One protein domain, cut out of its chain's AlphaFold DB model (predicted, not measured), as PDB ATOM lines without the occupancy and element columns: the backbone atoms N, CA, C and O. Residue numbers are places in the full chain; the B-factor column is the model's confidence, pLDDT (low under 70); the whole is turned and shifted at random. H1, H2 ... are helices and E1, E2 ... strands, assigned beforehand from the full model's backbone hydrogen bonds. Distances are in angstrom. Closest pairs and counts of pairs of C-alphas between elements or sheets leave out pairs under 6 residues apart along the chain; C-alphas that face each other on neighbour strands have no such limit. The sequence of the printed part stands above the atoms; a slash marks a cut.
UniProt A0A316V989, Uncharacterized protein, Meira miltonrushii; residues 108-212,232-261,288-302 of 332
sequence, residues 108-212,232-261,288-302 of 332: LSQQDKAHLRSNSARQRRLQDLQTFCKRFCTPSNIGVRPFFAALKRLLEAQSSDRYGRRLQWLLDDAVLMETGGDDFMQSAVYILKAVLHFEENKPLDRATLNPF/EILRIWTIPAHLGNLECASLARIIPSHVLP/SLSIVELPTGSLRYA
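AT A GLANCE: This is residues 108 to 212, 232 to 261 and 288 to 302 of the 332 residues of an uncharacterized protein of Meira miltonrushii (UniProt A0A316V989). A twisted sheet of four strands forms one side of this domain, and H3 runs along one of its faces; beyond H3, the helices H6, H2 and H5 continue in an arc of nearly aligned neighbours. H1 lies near the start of H2, far from the sheet, and the unnamed stretch of residues 196 to 212 passes beside edge strand E2, pairing with it at two short places. The 150 printed residues include six named helices and four named strands, in the order H1 H2 H3 E1 H4 H5 E2 H6 E3 E4, of mixed class. The sheet's order is E2 E1 E4 E3, antiparallel throughout; the whole is compact, with a radius of gyration of the C-alphas of 15.1 A and spans of 50 by 38 by 28 A.

HOW THE PARTS SIT: Begin at the sheet, where E1, residues 168 to 172, is the antiparallel neighbour of E2, residues 233 to 238; look for N 171 and O 235, 2.8 A apart. Beside E1 comes E4, residues 297 to 301, with N 170 and O 298 at 2.9 A. E4 forms a hairpin with E3, residues 290 to 294, where N 292 and O 299 are 2.8 A apart. The sheet is only just strongly twisted, its C-alphas lying up to 4.2 A off the best plane. H3, residues 145 to 159, is on the sheet at a height of 9.9 A and lies over E4, along the strands at 4 degrees on the local plane. H6, residues 245 to 254, touches H3 at a shallow tilt of 26 degrees, opposite ways, closest at C-alphas 159 and 245, 4.0 A. H6 also touches H2, residues 119 to 136, closest at C-alphas 130 and 254, 6.1 A. H5, residues 181 to 195, touches H2 at a shallow tilt of 13 degrees, opposite ways, closest at C-alphas 125 and 195, 5.5 A. H4, residues 173 to 177, only grazes the sheet with residues 173 to 175, and touches residues 184 to 188 of H5, closest at C-alphas 176 and 185, 5.1 A. H1, residues 110 to 114, is close to H2 but not clearly touching, with C-alphas 112 and 121 closest at 5.7 A. Every O i to N i+4 pair is within hydrogen-bond range in H2, H3 and H4, against 10 of 11 in H5, 5 of 6 in H6 and 0 of 1 in H1, where 1 of 2 O i to N i+3 pairs is.

IN THESE COORDINATES: Find C-alpha 110, where H1 begins, at (239.446, 213.632, 192.677). H2 runs 25.9 A, H3 20.9 A, H5 20.0 A and E2 16.2 A. E4 ends at C-alpha 301, (213.150, 220.261, 175.386).

THE WHOLE: The farthest C-alphas, Gln 111 and Phe 212, are 50.1 A apart. Residues 213 to 231 and 262 to 287 are not printed, leaving gaps of 17.2 A and 28.7 A between C-alphas. Of the links printed whole, none is long. Mean pLDDT of the printed part is 81.8, with residues 108 to 114, 162 to 165, 202 to 212, 232 and 288 to 302 under 70.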
ATOM      1  N   LEU A 108     238.429 216.437 186.037       58.53
ATOM      2  CA  LEU A 108     238.587 217.147 187.300       58.53
ATOM      3  C   LEU A 108     239.424 216.334 188.305       58.53
ATOM      4  O   LEU A 108     239.423 215.099 188.273       58.53
ATOM      5  N   SER A 109     240.130 217.020 189.210       61.03
ATOM      6  CA  SER A 109     240.849 216.372 190.318       61.03
ATOM      7  C   SER A 109     239.882 215.519 191.158       61.03
ATOM      8  O   SER A 109     238.691 215.814 191.202       61.03
ATOM      9  N   GLN A 110     240.343 214.462 191.844       61.00
ATOM     10  CA  GLN A 110     239.446 213.632 192.677       61.00
ATOM     11  C   GLN A 110     238.647 214.449 193.712       61.00
ATOM     12  O   GLN A 110     237.515 214.090 194.024       61.00
ATOM     13  N   GLN A 111     239.190 215.572 194.192       58.69
ATOM     14  CA  GLN A 111     238.498 216.486 195.105       58.69
ATOM     15  C   GLN A 111     237.412 217.312 194.404       58.69
ATOM     16  O   GLN A 111     236.301 217.437 194.915       58.69
ATOM     17  N   ASP A 112     237.682 217.821 193.201       60.41
ATOM     18  CA  ASP A 112     236.678 218.528 192.397       60.41
ATOM     19  C   ASP A 112     235.547 217.587 191.935       60.41
ATOM     20  O   ASP A 112     234.416 218.033 191.745       60.41
ATOM     21  N   LYS A 113     235.818 216.277 191.819       61.09
ATOM     22  CA  LYS A 113     234.792 215.251 191.544       61.09
ATOM     23  C   LYS A 113     233.773 215.124 192.676       61.09
ATOM     24  O   LYS A 113     232.591 214.955 192.397       61.09
ATOM     25  N   ALA A 114     234.206 215.239 193.934       65.00
ATOM     26  CA  ALA A 114     233.299 215.214 195.084       65.00
ATOM     27  C   ALA A 114     232.376 216.447 195.115       65.00
ATOM     28  O   ALA A 114     231.267 216.390 195.645       65.00
ATOM     29  N   HIS A 115     232.804 217.554 194.496       76.00
ATOM     30  CA  HIS A 115     232.072 218.814 194.486       76.00
ATOM     31  C   HIS A 115     232.057 219.457 193.092       76.00
ATOM     32  O   HIS A 115     232.625 220.526 192.882       76.00
ATOM     33  N   LEU A 116     231.316 218.868 192.146       80.94
ATOM     34  CA  LEU A 116     231.181 219.379 190.766       80.94
ATOM     35  C   LEU A 116     230.644 220.823 190.675       80.94
ATOM     36  O   LEU A 116     230.812 221.496 189.653       80.94
ATOM     37  N   ARG A 117     229.996 221.310 191.740       84.31
ATOM     38  CA  ARG A 117     229.480 222.681 191.882       84.31
ATOM     39  C   ARG A 117     230.455 223.643 192.577       84.31
ATOM     40  O   ARG A 117     230.092 224.802 192.775       84.31
ATOM     41  N   SER A 118     231.648 223.186 192.963       87.88
ATOM     42  CA  SER A 118     232.659 224.011 193.630       87.88
ATOM     43  C   SER A 118     233.128 225.151 192.725       87.88
ATOM     44  O   SER A 118     233.131 225.035 191.498       87.88
ATOM     45  N   ASN A 119     233.564 226.262 193.321       88.44
ATOM     46  CA  ASN A 119     234.104 227.386 192.552       88.44
ATOM     47  C   ASN A 119     235.356 226.991 191.749       88.44
ATOM     48  O   ASN A 119     235.516 227.463 190.628       88.44
ATOM     49  N   SER A 120     236.181 226.078 192.279       87.12
ATOM     50  CA  SER A 120     237.335 225.494 191.580       87.12
ATOM     51  C   SER A 120     236.909 224.769 190.298       87.12
ATOM     52  O   SER A 120     237.383 225.100 189.209       87.12
ATOM     53  N   ALA A 121     235.927 223.864 190.392       87.38
ATOM     54  CA  ALA A 121     235.412 223.126 189.242       87.38
ATOM     55  C   ALA A 121     234.801 224.061 188.183       87.38
ATOM     56  O   ALA A 121     235.063 223.904 186.990       87.38
ATOM     57  N   ARG A 122     234.043 225.082 188.612       91.69
ATOM     58  CA  ARG A 122     233.487 226.115 187.716       91.69
ATOM     59  C   ARG A 122     234.576 226.896 186.989       91.69
ATOM     60  O   ARG A 122     234.498 227.090 185.777       91.69
ATOM     61  N   GLN A 123     235.597 227.339 187.720       91.69
ATOM     62  CA  GLN A 123     236.712 228.096 187.159       91.69
ATOM     63  C   GLN A 123     237.506 227.257 186.159       91.69
ATOM     64  O   GLN A 123     237.854 227.755 185.088       91.69
ATOM     65  N   ARG A 124     237.727 225.972 186.459       90.44
ATOM     66  CA  ARG A 124     238.392 225.056 185.536       90.44
ATOM     67  C   ARG A 124     237.595 224.872 184.244       90.44
ATOM     68  O   ARG A 124     238.162 225.017 183.167       90.44
ATOM     69  N   ARG A 125     236.277 224.648 184.339       93.19
ATOM     70  CA  ARG A 125     235.398 224.556 183.158       93.19
ATOM     71  C   ARG A 125     235.455 225.804 182.288       93.19
ATOM     72  O   ARG A 125     235.564 225.703 181.068       93.19
ATOM     73  N   LEU A 126     235.423 226.973 182.926       95.62
ATOM     74  CA  LEU A 126     235.553 228.261 182.254       95.62
ATOM     75  C   LEU A 126     236.892 228.364 181.501       95.62
ATOM     76  O   LEU A 126     236.910 228.714 180.323       95.62
ATOM     77  N   GLN A 127     238.003 228.035 182.165       96.12
ATOM     78  CA  GLN A 127     239.351 228.124 181.602       96.12
ATOM     79  C   GLN A 127     239.566 227.160 180.429       96.12
ATOM     80  O   GLN A 127     240.115 227.558 179.395       96.12
ATOM     81  N   ASP A 128     239.123 225.912 180.564       95.38
ATOM     82  CA  ASP A 128     239.292 224.893 179.528       95.38
ATOM     83  C   ASP A 128     238.434 225.230 178.300       95.38
ATOM     84  O   ASP A 128     238.941 225.233 177.175       95.38
ATOM     85  N   LEU A 129     237.174 225.644 178.504       97.12
ATOM     86  CA  LEU A 129     236.317 226.108 177.408       97.12
ATOM     87  C   LEU A 129     236.892 227.355 176.725       97.12
ATOM     88  O   LEU A 129     236.839 227.470 175.500       97.12
ATOM     89  N   GLN A 130     237.479 228.280 177.487       97.50
ATOM     90  CA  GLN A 130     238.138 229.458 176.926       97.50
ATOM     91  C   GLN A 130     239.364 229.088 176.089       97.50
ATOM     92  O   GLN A 130     239.557 229.654 175.013       97.50
ATOM     93  N   THR A 131     240.177 228.141 176.553       97.25
ATOM     94  CA  THR A 131     241.346 227.643 175.814       97.25
ATOM     95  C   THR A 131     240.915 226.976 174.510       97.25
ATOM     96  O   THR A 131     241.452 227.293 173.447       97.25
ATOM     97  N   PHE A 132     239.874 226.146 174.562       97.19
ATOM     98  CA  PHE A 132     239.282 225.516 173.386       97.19
ATOM     99  C   PHE A 132     238.742 226.540 172.377       97.19
ATOM    100  O   PHE A 132     239.073 226.482 171.191       97.19
ATOM    101  N   CYS A 133     237.990 227.545 172.839       97.06
ATOM    102  CA  CYS A 133     237.493 228.616 171.973       97.06
ATOM    103  C   CYS A 133     238.643 229.408 171.337       97.06
ATOM    104  O   CYS A 133     238.610 229.665 170.140       97.06
ATOM    105  N   LYS A 134     239.689 229.764 172.094       96.75
ATOM    106  CA  LYS A 134     240.859 230.476 171.546       96.75
ATOM    107  C   LYS A 134     241.555 229.686 170.437       96.75
ATOM    108  O   LYS A 134     242.002 230.291 169.468       96.75
ATOM    109  N   ARG A 135     241.631 228.359 170.576       96.31
ATOM    110  CA  ARG A 135     242.284 227.474 169.607       96.31
ATOM    111  C   ARG A 135     241.483 227.323 168.314       96.31
ATOM    112  O   ARG A 135     242.061 227.422 167.238       96.31
ATOM    113  N   PHE A 136     240.169 227.109 168.408       95.94
ATOM    114  CA  PHE A 136     239.362 226.715 167.245       95.94
ATOM    115  C   PHE A 136     238.401 227.788 166.723       95.94
ATOM    116  O   PHE A 136     238.038 227.740 165.555       95.94
ATOM    117  N   CYS A 137     238.019 228.802 167.506       94.25
ATOM    118  CA  CYS A 137     237.161 229.903 167.037       94.25
ATOM    119  C   CYS A 137     237.942 230.963 166.234       94.25
ATOM    120  O   CYS A 137     237.725 232.167 166.406       94.25
ATOM    121  N   THR A 138     238.862 230.551 165.363       92.50
ATOM    122  CA  THR A 138     239.621 231.468 164.508       92.50
ATOM    123  C   THR A 138     238.813 231.836 163.255       92.50
ATOM    124  O   THR A 138     237.943 231.077 162.823       92.50
ATOM    125  N   PRO A 139     239.066 232.998 162.625       87.12
ATOM    126  CA  PRO A 139     238.390 233.363 161.380       87.12
ATOM    127  C   PRO A 139     238.596 232.350 160.245       87.12
ATOM    128  O   PRO A 139     237.680 232.176 159.440       87.12
ATOM    129  N   SER A 140     239.758 231.684 160.210       87.25
ATOM    130  CA  SER A 140     240.128 230.674 159.211       87.25
ATOM    131  C   SER A 140     239.438 229.326 159.422       87.25
ATOM    132  O   SER A 140     239.189 228.618 158.451       87.25
ATOM    133  N   ASN A 141     239.071 228.978 160.658       87.38
ATOM    134  CA  ASN A 141     238.385 227.724 160.946       87.38
ATOM    135  C   ASN A 141     236.861 227.900 160.848       87.38
ATOM    136  O   ASN A 141     236.140 228.053 161.834       87.38
ATOM    137  N   ILE A 142     236.359 227.951 159.613       87.06
ATOM    138  CA  ILE A 142     234.927 228.133 159.338       87.06
ATOM    139  C   ILE A 142     234.149 226.841 159.613       87.06
ATOM    140  O   ILE A 142     233.008 226.911 160.070       87.06
ATOM    141  N   GLY A 143     234.780 225.682 159.396       86.62
ATOM    142  CA  GLY A 143     234.148 224.370 159.530       86.62
ATOM    143  C   GLY A 143     233.572 224.117 160.921       86.62
ATOM    144  O   GLY A 143     232.484 223.577 161.026       86.62
ATOM    145  N   VAL A 144     234.237 224.574 161.987       91.12
ATOM    146  CA  VAL A 144     233.811 224.326 163.382       91.12
ATOM    147  C   VAL A 144     232.704 225.263 163.877       91.12
ATOM    148  O   VAL A 144     232.167 225.091 164.972       91.12
ATOM    149  N   ARG A 145     232.347 226.296 163.103       90.06
ATOM    150  CA  ARG A 145     231.344 227.298 163.508       90.06
ATOM    151  C   ARG A 145     229.977 226.707 163.851       90.06
ATOM    152  O   ARG A 145     229.410 227.152 164.851       90.06
ATOM    153  N   PRO A 146     229.437 225.729 163.097       87.94
ATOM    154  CA  PRO A 146     228.172 225.098 163.438       87.94
ATOM    155  C   PRO A 146     228.194 224.513 164.860       87.94
ATOM    156  O   PRO A 146     227.283 224.802 165.638       87.94
ATOM    157  N   PHE A 147     229.263 223.800 165.241       92.88
ATOM    158  CA  PHE A 147     229.427 223.231 166.584       92.88
ATOM    159  C   PHE A 147     229.347 224.309 167.673       92.88
ATOM    160  O   PHE A 147     228.535 224.221 168.595       92.88
ATOM    161  N   PHE A 148     230.148 225.371 167.549       94.31
ATOM    162  CA  PHE A 148     230.173 226.451 168.540       94.31
ATOM    163  C   PHE A 148     228.860 227.232 168.596       94.31
ATOM    164  O   PHE A 148     228.430 227.646 169.675       94.31
ATOM    165  N   ALA A 149     228.208 227.432 167.450       89.25
ATOM    166  CA  ALA A 149     226.915 228.092 167.392       89.25
ATOM    167  C   ALA A 149     225.845 227.293 168.141       89.25
ATOM    168  O   ALA A 149     225.110 227.871 168.943       89.25
ATOM    169  N   ALA A 150     225.789 225.979 167.926       89.12
ATOM    170  CA  ALA A 150     224.868 225.098 168.628       89.12
ATOM    171  C   ALA A 150     225.167 225.030 170.131       89.12
ATOM    172  O   ALA A 150     224.263 225.264 170.933       89.12
ATOM    173  N   LEU A 151     226.433 224.833 170.518       94.25
ATOM    174  CA  LEU A 151     226.843 224.795 171.925       94.25
ATOM    175  C   LEU A 151     226.480 226.090 172.661       94.25
ATOM    176  O   LEU A 151     225.945 226.050 173.767       94.25
ATOM    177  N   LYS A 152     226.711 227.255 172.042       93.62
ATOM    178  CA  LYS A 152     226.329 228.534 172.645       93.62
ATOM    179  C   LYS A 152     224.824 228.635 172.844       93.62
ATOM    180  O   LYS A 152     224.389 229.008 173.928       93.62
ATOM    181  N   ARG A 153     224.033 228.299 171.822       89.12
ATOM    182  CA  ARG A 153     222.565 228.359 171.906       89.12
ATOM    183  C   ARG A 153     222.020 227.413 172.963       89.12
ATOM    184  O   ARG A 153     221.118 227.802 173.693       89.12
ATOM    185  N   LEU A 154     222.593 226.220 173.073       89.88
ATOM    186  CA  LEU A 154     222.269 225.243 174.103       89.88
ATOM    187  C   LEU A 154     222.529 225.808 175.512       89.88
ATOM    188  O   LEU A 154     221.645 225.766 176.364       89.88
ATOM    189  N   LEU A 155     223.703 226.402 175.743       92.50
ATOM    190  CA  LEU A 155     224.052 227.015 177.030       92.50
ATOM    191  C   LEU A 155     223.187 228.250 177.350       92.50
ATOM    192  O   LEU A 155     222.739 228.410 178.483       92.50
ATOM    193  N   GLU A 156     222.912 229.107 176.361       90.50
ATOM    194  CA  GLU A 156     222.008 230.258 176.506       90.50
ATOM    195  C   GLU A 156     220.581 229.806 176.838       90.50
ATOM    196  O   GLU A 156     219.957 230.359 177.745       90.50
ATOM    197  N   ALA A 157     220.080 228.777 176.152       86.75
ATOM    198  CA  ALA A 157     218.763 228.213 176.409       86.75
ATOM    199  C   ALA A 157     218.681 227.613 177.817       86.75
ATOM    200  O   ALA A 157     217.751 227.943 178.544       86.75
ATOM    201  N   GLN A 158     219.682 226.834 178.242       86.38
ATOM    202  CA  GLN A 158     219.741 226.266 179.596       86.38
ATOM    203  C   GLN A 158     219.856 227.346 180.677       86.38
ATOM    204  O   GLN A 158     219.384 227.166 181.793       86.38
ATOM    205  N   SER A 159     220.505 228.472 180.369       89.12
ATOM    206  CA  SER A 159     220.587 229.598 181.303       89.12
ATOM    207  C   SER A 159     219.263 230.350 181.468       89.12
ATOM    208  O   SER A 159     219.117 231.129 182.408       89.12
ATOM    209  N   SER A 160     218.312 230.137 180.555       84.12
ATOM    210  CA  SER A 160     216.996 230.756 180.583       84.12
ATOM    211  C   SER A 160     215.988 229.861 181.295       84.12
ATOM    212  O   SER A 160     215.850 228.690 180.963       84.12
ATOM    213  N   ASP A 161     215.164 230.441 182.165       73.94
ATOM    214  CA  ASP A 161     214.067 229.717 182.833       73.94
ATOM    215  C   ASP A 161     212.916 229.317 181.880       73.94
ATOM    216  O   ASP A 161     211.899 228.776 182.310       73.94
ATOM    217  N   ARG A 162     213.049 229.599 180.576       69.88
ATOM    218  CA  ARG A 162     212.036 229.323 179.545       69.88
ATOM    219  C   ARG A 162     212.008 227.866 179.087       69.88
ATOM    220  O   ARG A 162     210.956 227.406 178.659       69.88
ATOM    221  N   TYR A 163     213.142 227.167 179.128       61.62
ATOM    222  CA  TYR A 163     213.322 225.889 178.436       61.62
ATOM    223  C   TYR A 163     213.663 224.760 179.416       61.62
ATOM    224  O   TYR A 163     214.798 224.302 179.463       61.62
ATOM    225  N   GLY A 164     212.688 224.293 180.202       62.59
ATOM    226  CA  GLY A 164     212.871 223.119 181.069       62.59
ATOM    227  C   GLY A 164     214.035 223.243 182.065       62.59
ATOM    228  O   GLY A 164     214.617 224.305 182.255       62.59
ATOM    229  N   ARG A 165     214.386 222.139 182.735       65.94
ATOM    230  CA  ARG A 165     215.600 222.067 183.578       65.94
ATOM    231  C   ARG A 165     216.744 221.285 182.937       65.94
ATOM    232  O   ARG A 165     217.859 221.338 183.452       65.94
ATOM    233  N   ARG A 166     216.493 220.553 181.849       77.88
ATOM    234  CA  ARG A 166     217.468 219.631 181.267       77.88
ATOM    235  C   ARG A 166     217.304 219.538 179.756       77.88
ATOM    236  O   ARG A 166     216.418 218.846 179.265       77.88
ATOM    237  N   LEU A 167     218.152 220.264 179.037       84.06
ATOM    238  CA  LEU A 167     218.153 220.261 177.580       84.06
ATOM    239  C   LEU A 167     218.920 219.071 177.005       84.06
ATOM    240  O   LEU A 167     219.967 218.675 177.526       84.06
ATOM    241  N   GLN A 168     218.399 218.548 175.896       85.38
ATOM    242  CA  GLN A 168     219.039 217.521 175.085       85.38
ATOM    243  C   GLN A 168     219.434 218.096 173.729       85.38
ATOM    244  O   GLN A 168     218.628 218.720 173.037       85.38
ATOM    245  N   TRP A 169     220.675 217.848 173.337       87.94
ATOM    246  CA  TRP A 169     221.230 218.236 172.056       87.94
ATOM    247  C   TRP A 169     221.422 217.005 171.181       87.94
ATOM    248  O   TRP A 169     222.243 216.147 171.488       87.94
ATOM    249  N   LEU A 170     220.656 216.928 170.095       86.75
ATOM    250  CA  LEU A 170     220.861 215.952 169.035       86.75
ATOM    251  C   LEU A 170     221.957 216.489 168.106       86.75
ATOM    252  O   LEU A 170     221.722 217.450 167.368       86.75
ATOM    253  N   LEU A 171     223.149 215.912 168.213       85.69
ATOM    254  CA  LEU A 171     224.343 216.275 167.460       85.69
ATOM    255  C   LEU A 171     224.654 215.183 166.443       85.69
ATOM    256  O   LEU A 171     224.779 214.019 166.810       85.69
ATOM    257  N   ASP A 172     224.811 215.580 165.189       86.25
ATOM    258  CA  ASP A 172     225.340 214.713 164.142       86.25
ATOM    259  C   ASP A 172     226.849 214.502 164.322       86.25
ATOM    260  O   ASP A 172     227.608 215.467 164.469       86.25
ATOM    261  N   ASP A 173     227.294 213.248 164.297       87.94
ATOM    262  CA  ASP A 173     228.708 212.887 164.369       87.94
ATOM    263  C   ASP A 173     229.545 213.509 163.256       87.94
ATOM    264  O   ASP A 173     230.718 213.818 163.485       87.94
ATOM    265  N   ALA A 174     228.964 213.755 162.078       85.81
ATOM    266  CA  ALA A 174     229.652 214.432 160.982       85.81
ATOM    267  C   ALA A 174     230.199 215.801 161.420       85.81
ATOM    268  O   ALA A 174     231.295 216.200 161.033       85.81
ATOM    269  N   VAL A 175     229.510 216.490 162.335       88.06
ATOM    270  CA  VAL A 175     229.974 217.769 162.889       88.06
ATOM    271  C   VAL A 175     231.269 217.594 163.678       88.06
ATOM    272  O   VAL A 175     232.101 218.495 163.678       88.06
ATOM    273  N   LEU A 176     231.478 216.458 164.337       89.50
ATOM    274  CA  LEU A 176     232.722 216.167 165.050       89.50
ATOM    275  C   LEU A 176     233.805 215.618 164.114       89.50
ATOM    276  O   LEU A 176     234.968 215.967 164.281       89.50
ATOM    277  N   MET A 177     233.433 214.787 163.136       87.88
ATOM    278  CA  MET A 177     234.375 214.069 162.268       87.88
ATOM    279  C   MET A 177     234.872 214.887 161.071       87.88
ATOM    280  O   MET A 177     235.989 214.681 160.595       87.88
ATOM    281  N   GLU A 178     234.049 215.782 160.534       80.88
ATOM    282  CA  GLU A 178     234.373 216.531 159.316       80.88
ATOM    283  C   GLU A 178     234.897 217.931 159.617       80.88
ATOM    284  O   GLU A 178     235.669 218.494 158.837       80.88
ATOM    285  N   THR A 179     234.506 218.505 160.757       79.00
ATOM    286  CA  THR A 179     234.862 219.884 161.082       79.00
ATOM    287  C   THR A 179     236.163 219.947 161.871       79.00
ATOM    288  O   THR A 179     236.366 219.221 162.832       79.00
ATOM    289  N   GLY A 180     237.091 220.813 161.458       81.06
ATOM    290  CA  GLY A 180     238.295 221.130 162.238       81.06
ATOM    291  C   GLY A 180     239.350 220.020 162.392       81.06
ATOM    292  O   GLY A 180     240.380 220.294 163.005       81.06
ATOM    293  N   GLY A 181     239.134 218.823 161.836       89.56
ATOM    294  CA  GLY A 181     240.083 217.703 161.856       89.56
ATOM    295  C   GLY A 181     240.140 216.932 163.182       89.56
ATOM    296  O   GLY A 181     239.428 217.237 164.138       89.56
ATOM    297  N   ASP A 182     241.021 215.932 163.245       91.00
ATOM    298  CA  ASP A 182     241.102 214.975 164.362       91.00
ATOM    299  C   ASP A 182     241.411 215.653 165.713       91.00
ATOM    300  O   ASP A 182     240.852 215.288 166.747       91.00
ATOM    301  N   ASP A 183     242.238 216.703 165.698       92.75
ATOM    302  CA  ASP A 183     242.577 217.508 166.878       92.75
ATOM    303  C   ASP A 183     241.373 218.303 167.420       92.75
ATOM    304  O   ASP A 183     241.178 218.413 168.639       92.75
ATOM    305  N   PHE A 184     240.524 218.824 166.524       94.94
ATOM    306  CA  PHE A 184     239.253 219.420 166.927       94.94
ATOM    307  C   PHE A 184     238.327 218.359 167.503       94.94
ATOM    308  O   PHE A 184     237.789 218.581 168.584       94.94
ATOM    309  N   MET A 185     238.175 217.215 166.831       94.06
ATOM    310  CA  MET A 185     237.312 216.128 167.288       94.06
ATOM    311  C   MET A 185     237.675 215.684 168.709       94.06
ATOM    312  O   MET A 185     236.817 215.673 169.594       94.06
ATOM    313  N   GLN A 186     238.957 215.405 168.964       94.50
ATOM    314  CA  GLN A 186     239.458 215.040 170.290       94.50
ATOM    315  C   GLN A 186     239.156 216.120 171.333       94.50
ATOM    316  O   GLN A 186     238.631 215.827 172.412       94.50
ATOM    317  N   SER A 187     239.456 217.380 171.008       94.94
ATOM    318  CA  SER A 187     239.237 218.509 171.910       94.94
ATOM    319  C   SER A 187     237.748 218.759 172.179       94.94
ATOM    320  O   SER A 187     237.368 219.055 173.309       94.94
ATOM    321  N   ALA A 188     236.889 218.607 171.170       95.56
ATOM    322  CA  ALA A 188     235.446 218.775 171.279       95.56
ATOM    323  C   ALA A 188     234.835 217.692 172.174       95.56
ATOM    324  O   ALA A 188     234.105 218.021 173.110       95.56
ATOM    325  N   VAL A 189     235.190 216.418 171.964       93.75
ATOM    326  CA  VAL A 189     234.732 215.317 172.826       93.75
ATOM    327  C   VAL A 189     235.227 215.507 174.261       93.75
ATOM    328  O   VAL A 189     234.450 215.339 175.203       93.75
ATOM    329  N   TYR A 190     236.483 215.925 174.449       93.50
ATOM    330  CA  TYR A 190     237.023 216.256 175.771       93.50
ATOM    331  C   TYR A 190     236.223 217.375 176.454       93.50
ATOM    332  O   TYR A 190     235.846 217.242 177.620       93.50
ATOM    333  N   ILE A 191     235.900 218.454 175.733       94.81
ATOM    334  CA  ILE A 191     235.096 219.556 176.270       94.81
ATOM    335  C   ILE A 191     233.693 219.087 176.654       94.81
ATOM    336  O   ILE A 191     233.234 219.410 177.747       94.81
ATOM    337  N   LEU A 192     233.018 218.314 175.803       93.81
ATOM    338  CA  LEU A 192     231.668 217.835 176.095       93.81
ATOM    339  C   LEU A 192     231.658 216.863 177.281       93.81
ATOM    340  O   LEU A 192     230.932 217.100 178.244       93.81
ATOM    341  N   LYS A 193     232.485 215.812 177.254       90.44
ATOM    342  CA  LYS A 193     232.464 214.748 178.274       90.44
ATOM    343  C   LYS A 193     233.193 215.133 179.551       90.44
ATOM    344  O   LYS A 193     232.646 214.977 180.633       90.44
ATOM    345  N   ALA A 194     234.431 215.601 179.447       88.25
ATOM    346  CA  ALA A 194     235.329 215.676 180.596       88.25
ATOM    347  C   ALA A 194     235.335 217.049 181.284       88.25
ATOM    348  O   ALA A 194     235.710 217.143 182.457       88.25
ATOM    349  N   VAL A 195     234.932 218.103 180.562       91.44
ATOM    350  CA  VAL A 195     234.860 219.477 181.078       91.44
ATOM    351  C   VAL A 195     233.421 219.852 181.409       91.44
ATOM    352  O   VAL A 195     233.115 220.150 182.558       91.44
ATOM    353  N   LEU A 196     232.511 219.818 180.439       91.81
ATOM    354  CA  LEU A 196     231.110 220.208 180.634       91.81
ATOM    355  C   LEU A 196     230.246 219.094 181.227       91.81
ATOM    356  O   LEU A 196     229.143 219.386 181.683       91.81
ATOM    357  N   HIS A 197     230.760 217.862 181.271       89.31
ATOM    358  CA  HIS A 197     230.080 216.690 181.823       89.31
ATOM    359  C   HIS A 197     228.733 216.413 181.149       89.31
ATOM    360  O   HIS A 197     227.770 216.022 181.805       89.31
ATOM    361  N   PHE A 198     228.648 216.645 179.841       90.81
ATOM    362  CA  PHE A 198     227.473 216.253 179.083       90.81
ATOM    363  C   PHE A 198     227.353 214.734 179.100       90.81
ATOM    364  O   PHE A 198     228.320 214.005 178.869       90.81
ATOM    365  N   GLU A 199     226.143 214.271 179.376       86.94
ATOM    366  CA  GLU A 199     225.819 212.855 179.382       86.94
ATOM    367  C   GLU A 199     225.483 212.430 177.955       86.94
ATOM    368  O   GLU A 199     224.549 212.948 177.339       86.94
ATOM    369  N   GLU A 200     226.285 211.514 177.424       84.94
ATOM    370  CA  GLU A 200     226.038 210.873 176.139       84.94
ATOM    371  C   GLU A 200     224.992 209.771 176.334       84.94
ATOM    372  O   GLU A 200     225.217 208.816 177.080       84.94
ATOM    373  N   ASN A 201     223.853 209.898 175.658       77.06
ATOM    374  CA  ASN A 201     222.869 208.824 175.560       77.06
ATOM    375  C   ASN A 201     223.148 207.981 174.308       77.06
ATOM    376  O   ASN A 201     223.898 208.394 173.421       77.06
ATOM    377  N   LYS A 202     222.521 206.802 174.222       67.69
ATOM    378  CA  LYS A 202     222.702 205.878 173.091       67.69
ATOM    379  C   LYS A 202     222.521 206.601 171.741       67.69
ATOM    380  O   LYS A 202     221.580 207.392 171.621       67.69
ATOM    381  N   PRO A 203     223.393 206.332 170.748       69.25
ATOM    382  CA  PRO A 203     223.237 206.883 169.409       69.25
ATOM    383  C   PRO A 203     221.891 206.449 168.830       69.25
ATOM    384  O   PRO A 203     221.460 205.310 169.019       69.25
ATOM    385  N   LEU A 204     221.232 207.377 168.149       65.31
ATOM    386  CA  LEU A 204     220.032 207.125 167.376       65.31
ATOM    387  C   LEU A 204     220.441 206.996 165.918       65.31
ATOM    388  O   LEU A 204     221.104 207.881 165.374       65.31
ATOM    389  N   ASP A 205     220.014 205.909 165.288       62.25
ATOM    390  CA  ASP A 205     220.056 205.847 163.840       62.25
ATOM    391  C   ASP A 205     218.956 206.768 163.295       62.25
ATOM    392  O   ASP A 205     217.807 206.752 163.760       62.25
ATOM    393  N   ARG A 206     219.290 207.598 162.309       55.88
ATOM    394  CA  ARG A 206     218.293 208.413 161.618       55.88
ATOM    395  C   ARG A 206     217.221 207.534 160.963       55.88
ATOM    396  O   ARG A 206     216.065 207.958 160.920       55.88
ATOM    397  N   ALA A 207     217.552 206.301 160.564       54.72
ATOM    398  CA  ALA A 207     216.581 205.322 160.070       54.72
ATOM    399  C   ALA A 207     215.543 204.940 161.144       54.72
ATOM    400  O   ALA A 207     214.343 204.945 160.874       54.72
ATOM    401  N   THR A 208     215.968 204.738 162.399       53.69
ATOM    402  CA  THR A 208     215.047 204.496 163.532       53.69
ATOM    403  C   THR A 208     214.162 205.692 163.895       53.69
ATOM    404  O   THR A 208     213.173 205.524 164.605       53.69
ATOM    405  N   LEU A 209     214.472 206.895 163.404       53.06
ATOM    406  CA  LEU A 209     213.624 208.082 163.564       53.06
ATOM    407  C   LEU A 209     212.564 208.218 162.459       53.06
ATOM    408  O   LEU A 209     211.762 209.149 162.517       53.06
ATOM    409  N   ASN A 210     212.547 207.325 161.463       47.78
ATOM    410  CA  ASN A 210     211.619 207.380 160.337       47.78
ATOM    411  C   ASN A 210     210.952 206.006 160.093       47.78
ATOM    412  O   ASN A 210     211.314 205.309 159.140       47.78
ATOM    413  N   PRO A 211     209.955 205.614 160.916       43.31
ATOM    414  CA  PRO A 211     209.323 204.285 160.876       43.31
ATOM    415  C   PRO A 211     208.521 203.978 159.594       43.31
ATOM    416  O   PRO A 211     207.983 202.888 159.457       43.31
ATOM    417  N   PHE A 212     208.440 204.913 158.643       45.59
ATOM    418  CA  PHE A 212     207.728 204.751 157.366       45.59
ATOM    419  C   PHE A 212     208.644 204.427 156.175       45.59
ATOM    420  O   PHE A 212     208.189 204.418 155.034       45.59
ATOM    421  N   GLU A 232     223.696 208.732 158.969       67.56
ATOM    422  CA  GLU A 232     223.990 209.895 159.791       67.56
ATOM    423  C   GLU A 232     223.704 209.523 161.247       67.56
ATOM    424  O   GLU A 232     222.549 209.392 161.669       67.56
ATOM    425  N   ILE A 233     224.770 209.269 162.006       79.38
ATOM    426  CA  ILE A 233     224.657 208.859 163.399       79.38
ATOM    427  C   ILE A 233     224.379 210.113 164.209       79.38
ATOM    428  O   ILE A 233     225.229 210.995 164.342       79.38
ATOM    429  N   LEU A 234     223.183 210.172 164.786       81.62
ATOM    430  CA  LEU A 234     222.793 211.260 165.666       81.62
ATOM    431  C   LEU A 234     223.014 210.835 167.117       81.62
ATOM    432  O   LEU A 234     222.428 209.864 167.598       81.62
ATOM    433  N   ARG A 235     223.826 211.585 167.861       85.12
ATOM    434  CA  ARG A 235     224.035 211.371 169.298       85.12
ATOM    435  C   ARG A 235     223.264 212.385 170.112       85.12
ATOM    436  O   ARG A 235     223.244 213.574 169.798       85.12
ATOM    437  N   ILE A 236     222.660 211.922 171.201       86.06
ATOM    438  CA  ILE A 236     222.018 212.812 172.163       86.06
ATOM    439  C   ILE A 236     223.007 213.130 173.278       86.06
ATOM    440  O   ILE A 236     223.436 212.249 174.021       86.06
ATOM    441  N   TRP A 237     223.286 214.416 173.437       88.88
ATOM    442  CA  TRP A 237     224.060 214.972 174.531       88.88
ATOM    443  C   TRP A 237     223.141 215.708 175.491       88.88
ATOM    444  O   TRP A 237     222.430 216.633 175.102       88.88
ATOM    445  N   THR A 238     223.155 215.318 176.757       88.25
ATOM    446  CA  THR A 238     222.292 215.917 177.771       88.25
ATOM    447  C   THR A 238     223.110 216.799 178.696       88.25
ATOM    448  O   THR A 238     224.114 216.355 179.254       88.25
ATOM    449  N   ILE A 239     222.666 218.040 178.905       89.31
ATOM    450  CA  ILE A 239     223.306 218.912 179.893       89.31
ATOM    451  C   ILE A 239     223.119 218.297 181.289       89.31
ATOM    452  O   ILE A 239     222.005 217.877 181.632       89.31
ATOM    453  N   PRO A 240     224.171 218.235 182.120       88.50
ATOM    454  CA  PRO A 240     224.057 217.642 183.439       88.50
ATOM    455  C   PRO A 240     223.344 218.578 184.420       88.50
ATOM    456  O   PRO A 240     223.519 219.797 184.407       88.50
ATOM    457  N   ALA A 241     222.609 217.997 185.368       83.44
ATOM    458  CA  ALA A 241     221.814 218.743 186.352       83.44
ATOM    459  C   ALA A 241     222.642 219.592 187.343       83.44
ATOM    460  O   ALA A 241     222.105 220.408 188.101       83.44
ATOM    461  N   HIS A 242     223.961 219.390 187.405       83.94
ATOM    462  CA  HIS A 242     224.828 220.178 188.278       83.94
ATOM    463  C   HIS A 242     225.256 221.516 187.662       83.94
ATOM    464  O   HIS A 242     225.660 222.396 188.426       83.94
ATOM    465  N   LEU A 243     225.145 221.681 186.338       88.81
ATOM    466  CA  LEU A 243     225.509 222.906 185.633       88.81
ATOM    467  C   LEU A 243     224.395 223.950 185.815       88.81
ATOM    468  O   LEU A 243     223.311 223.839 185.248       88.81
ATOM    469  N   GLY A 244     224.633 224.935 186.683       86.69
ATOM    470  CA  GLY A 244     223.617 225.925 187.053       86.69
ATOM    471  C   GLY A 244     223.418 227.020 185.999       86.69
ATOM    472  O   GLY A 244     224.342 227.351 185.260       86.69
ATOM    473  N   ASN A 245     222.247 227.666 185.993       88.94
ATOM    474  CA  ASN A 245     221.867 228.673 184.987       88.94
ATOM    475  C   ASN A 245     222.893 229.816 184.851       88.94
ATOM    476  O   ASN A 245     223.277 230.184 183.740       88.94
ATOM    477  N   LEU A 246     223.397 230.341 185.977       90.62
ATOM    478  CA  LEU A 246     224.422 231.400 185.992       90.62
ATOM    479  C   LEU A 246     225.757 230.943 185.392       90.62
ATOM    480  O   LEU A 246     226.467 231.723 184.754       90.62
ATOM    481  N   GLU A 247     226.103 229.675 185.595       93.62
ATOM    482  CA  GLU A 247     227.312 229.090 185.036       93.62
ATOM    483  C   GLU A 247     227.159 228.870 183.528       93.62
ATOM    484  O   GLU A 247     228.029 229.299 182.776       93.62
ATOM    485  N   CYS A 248     226.025 228.328 183.074       93.44
ATOM    486  CA  CYS A 248     225.691 228.220 181.651       93.44
ATOM    487  C   CYS A 248     225.767 229.581 180.946       93.44
ATOM    488  O   CYS A 248     226.386 229.693 179.888       93.44
ATOM    489  N   ALA A 249     225.222 230.639 181.561       94.06
ATOM    490  CA  ALA A 249     225.320 232.000 181.036       94.06
ATOM    491  C   ALA A 249     226.779 232.483 180.941       94.06
ATOM    492  O   ALA A 249     227.159 233.147 179.976       94.06
ATOM    493  N   SER A 250     227.605 232.149 181.935       96.12
ATOM    494  CA  SER A 250     229.025 232.516 181.958       96.12
ATOM    495  C   SER A 250     229.817 231.780 180.875       96.12
ATOM    496  O   SER A 250     230.584 232.413 180.154       96.12
ATOM    497  N   LEU A 251     229.577 230.479 180.696       96.81
ATOM    498  CA  LEU A 251     230.189 229.655 179.650       96.81
ATOM    499  C   LEU A 251     229.765 230.113 178.245       96.81
ATOM    500  O   LEU A 251     230.608 230.257 177.362       96.81
ATOM    501  N   ALA A 252     228.483 230.437 178.046       96.19
ATOM    502  CA  ALA A 252     227.970 230.937 176.770       96.19
ATOM    503  C   ALA A 252     228.641 232.248 176.321       96.19
ATOM    504  O   ALA A 252     228.854 232.465 175.125       96.19
ATOM    505  N   ARG A 253     229.001 233.128 177.269       96.75
ATOM    506  CA  ARG A 253     229.688 234.400 176.980       96.75
ATOM    507  C   ARG A 253     231.107 234.217 176.449       96.75
ATOM    508  O   ARG A 253     231.590 235.106 175.755       96.75
ATOM    509  N   ILE A 254     231.759 233.093 176.749       96.88
ATOM    510  CA  ILE A 254     233.112 232.794 176.258       96.88
ATOM    511  C   ILE A 254     233.102 232.562 174.749       96.88
ATOM    512  O   ILE A 254     234.057 232.930 174.065       96.88
ATOM    513  N   ILE A 255     232.029 231.960 174.227       96.25
ATOM    514  CA  ILE A 255     231.929 231.617 172.812       96.25
ATOM    515  C   ILE A 255     231.767 232.916 172.004       96.25
ATOM    516  O   ILE A 255     230.748 233.613 172.160       96.25
ATOM    517  N   PRO A 256     232.734 233.260 171.131       94.44
ATOM    518  CA  PRO A 256     232.723 234.526 170.412       94.44
ATOM    519  C   PRO A 256     231.478 234.705 169.539       94.44
ATOM    520  O   PRO A 256     230.887 233.749 169.043       94.44
ATOM    521  N   SER A 257     231.051 235.944 169.308       90.31
ATOM    522  CA  SER A 257     229.892 236.212 168.445       90.31
ATOM    523  C   SER A 257     230.185 235.997 166.957       90.31
ATOM    524  O   SER A 257     229.256 235.717 166.206       90.31
ATOM    525  N   HIS A 258     231.446 236.083 166.513       89.25
ATOM    526  CA  HIS A 258     231.814 235.937 165.096       89.25
ATOM    527  C   HIS A 258     231.751 234.499 164.575       89.25
ATOM    528  O   HIS A 258     231.692 234.307 163.362       89.25
ATOM    529  N   VAL A 259     231.761 233.496 165.462       86.88
ATOM    530  CA  VAL A 259     231.520 232.096 165.073       86.88
ATOM    531  C   VAL A 259     230.035 231.789 164.912       86.88
ATOM    532  O   VAL A 259     229.679 230.746 164.376       86.88
ATOM    533  N   LEU A 260     229.157 232.703 165.327       85.44
ATOM    534  CA  LEU A 260     227.727 232.557 165.107       85.44
ATOM    535  C   LEU A 260     227.384 232.946 163.668       85.44
ATOM    536  O   LEU A 260     227.932 233.926 163.149       85.44
ATOM    537  N   PRO A 261     226.442 232.237 163.023       74.75
ATOM    538  CA  PRO A 261     225.908 232.692 161.754       74.75
ATOM    539  C   PRO A 261     225.359 234.107 161.946       74.75
ATOM    540  O   PRO A 261     224.599 234.375 162.886       74.75
ATOM    541  N   SER A 288     204.630 216.522 175.143       48.59
ATOM    542  CA  SER A 288     205.117 216.997 173.845       48.59
ATOM    543  C   SER A 288     206.477 217.691 173.975       48.59
ATOM    544  O   SER A 288     206.565 218.831 174.444       48.59
ATOM    545  N   LEU A 289     207.546 216.998 173.580       54.28
ATOM    546  CA  LEU A 289     208.887 217.565 173.512       54.28
ATOM    547  C   LEU A 289     208.907 218.584 172.374       54.28
ATOM    548  O   LEU A 289     208.837 218.235 171.200       54.28
ATOM    549  N   SER A 290     209.014 219.857 172.718       57.34
ATOM    550  CA  SER A 290     209.253 220.921 171.753       57.34
ATOM    551  C   SER A 290     210.678 220.835 171.203       57.34
ATOM    552  O   SER A 290     211.647 220.629 171.941       57.34
ATOM    553  N   ILE A 291     210.801 221.001 169.887       60.88
ATOM    554  CA  ILE A 291     212.064 220.899 169.155       60.88
ATOM    555  C   ILE A 291     212.432 222.283 168.617       60.88
ATOM    556  O   ILE A 291     211.596 222.988 168.057       60.88
ATOM    557  N   VAL A 292     213.683 222.697 168.808       65.88
ATOM    558  CA  VAL A 292     214.260 223.890 168.178       65.88
ATOM    559  C   VAL A 292     215.400 223.450 167.276       65.88
ATOM    560  O   VAL A 292     216.375 222.863 167.738       65.88
ATOM    561  N   GLU A 293     215.296 223.756 165.988       60.41
ATOM    562  CA  GLU A 293     216.346 223.443 165.022       60.41
ATOM    563  C   GLU A 293     217.593 224.307 165.261       60.41
ATOM    564  O   GLU A 293     217.529 225.520 165.503       60.41
ATOM    565  N   LEU A 294     218.755 223.663 165.193       61.50
ATOM    566  CA  LEU A 294     220.073 224.280 165.258       61.50
ATOM    567  C   LEU A 294     220.829 223.975 163.952       61.50
ATOM    568  O   LEU A 294     220.553 222.974 163.301       61.50
ATOM    569  N   PRO A 295     221.846 224.771 163.575       49.38
ATOM    570  CA  PRO A 295     222.637 224.505 162.368       49.38
ATOM    571  C   PRO A 295     223.332 223.129 162.317       49.38
ATOM    572  O   PRO A 295     223.809 222.749 161.258       49.38
ATOM    573  N   THR A 296     223.432 222.413 163.442       55.34
ATOM    574  CA  THR A 296     224.105 221.103 163.573       55.34
ATOM    575  C   THR A 296     223.184 219.976 164.030       55.34
ATOM    576  O   THR A 296     223.668 218.962 164.529       55.34
ATOM    577  N   GLY A 297     221.869 220.187 163.991       61.22
ATOM    578  CA  GLY A 297     220.901 219.209 164.472       61.22
ATOM    579  C   GLY A 297     219.722 219.866 165.169       61.22
ATOM    580  O   GLY A 297     219.224 220.905 164.747       61.22
ATOM    581  N   SER A 298     219.240 219.254 166.243       63.16
ATOM    582  CA  SER A 298     218.009 219.687 166.905       63.16
ATOM    583  C   SER A 298     218.172 219.719 168.417       63.16
ATOM    584  O   SER A 298     218.749 218.824 169.030       63.16
ATOM    585  N   LEU A 299     217.649 220.770 169.032       63.56
ATOM    586  CA  LEU A 299     217.507 220.898 170.471       63.56
ATOM    587  C   LEU A 299     216.139 220.347 170.866       63.56
ATOM    588  O   LEU A 299     215.125 220.879 170.422       63.56
ATOM    589  N   ARG A 300     216.096 219.317 171.710       64.12
ATOM    590  CA  ARG A 300     214.842 218.814 172.286       64.12
ATOM    591  C   ARG A 300     214.688 219.342 173.708       64.12
ATOM    592  O   ARG A 300     215.631 219.287 174.502       64.12
ATOM    593  N   TYR A 301     213.501 219.844 174.033       56.75
ATOM    594  CA  TYR A 301     213.150 220.261 175.386       56.75
ATOM    595  C   TYR A 301     211.685 219.971 175.687       56.75
ATOM    596  O   TYR A 301     210.815 220.197 174.853       56.75
ATOM    597  N   ALA A 302     211.401 219.509 176.901       46.03
ATOM    598  CA  ALA A 302     210.039 219.497 177.411       46.03
ATOM    599  C   ALA A 302     209.678 220.919 177.882       46.03
ATOM    600  O   ALA A 302     210.477 221.528 178.611       46.03
TER     601      ALA A 302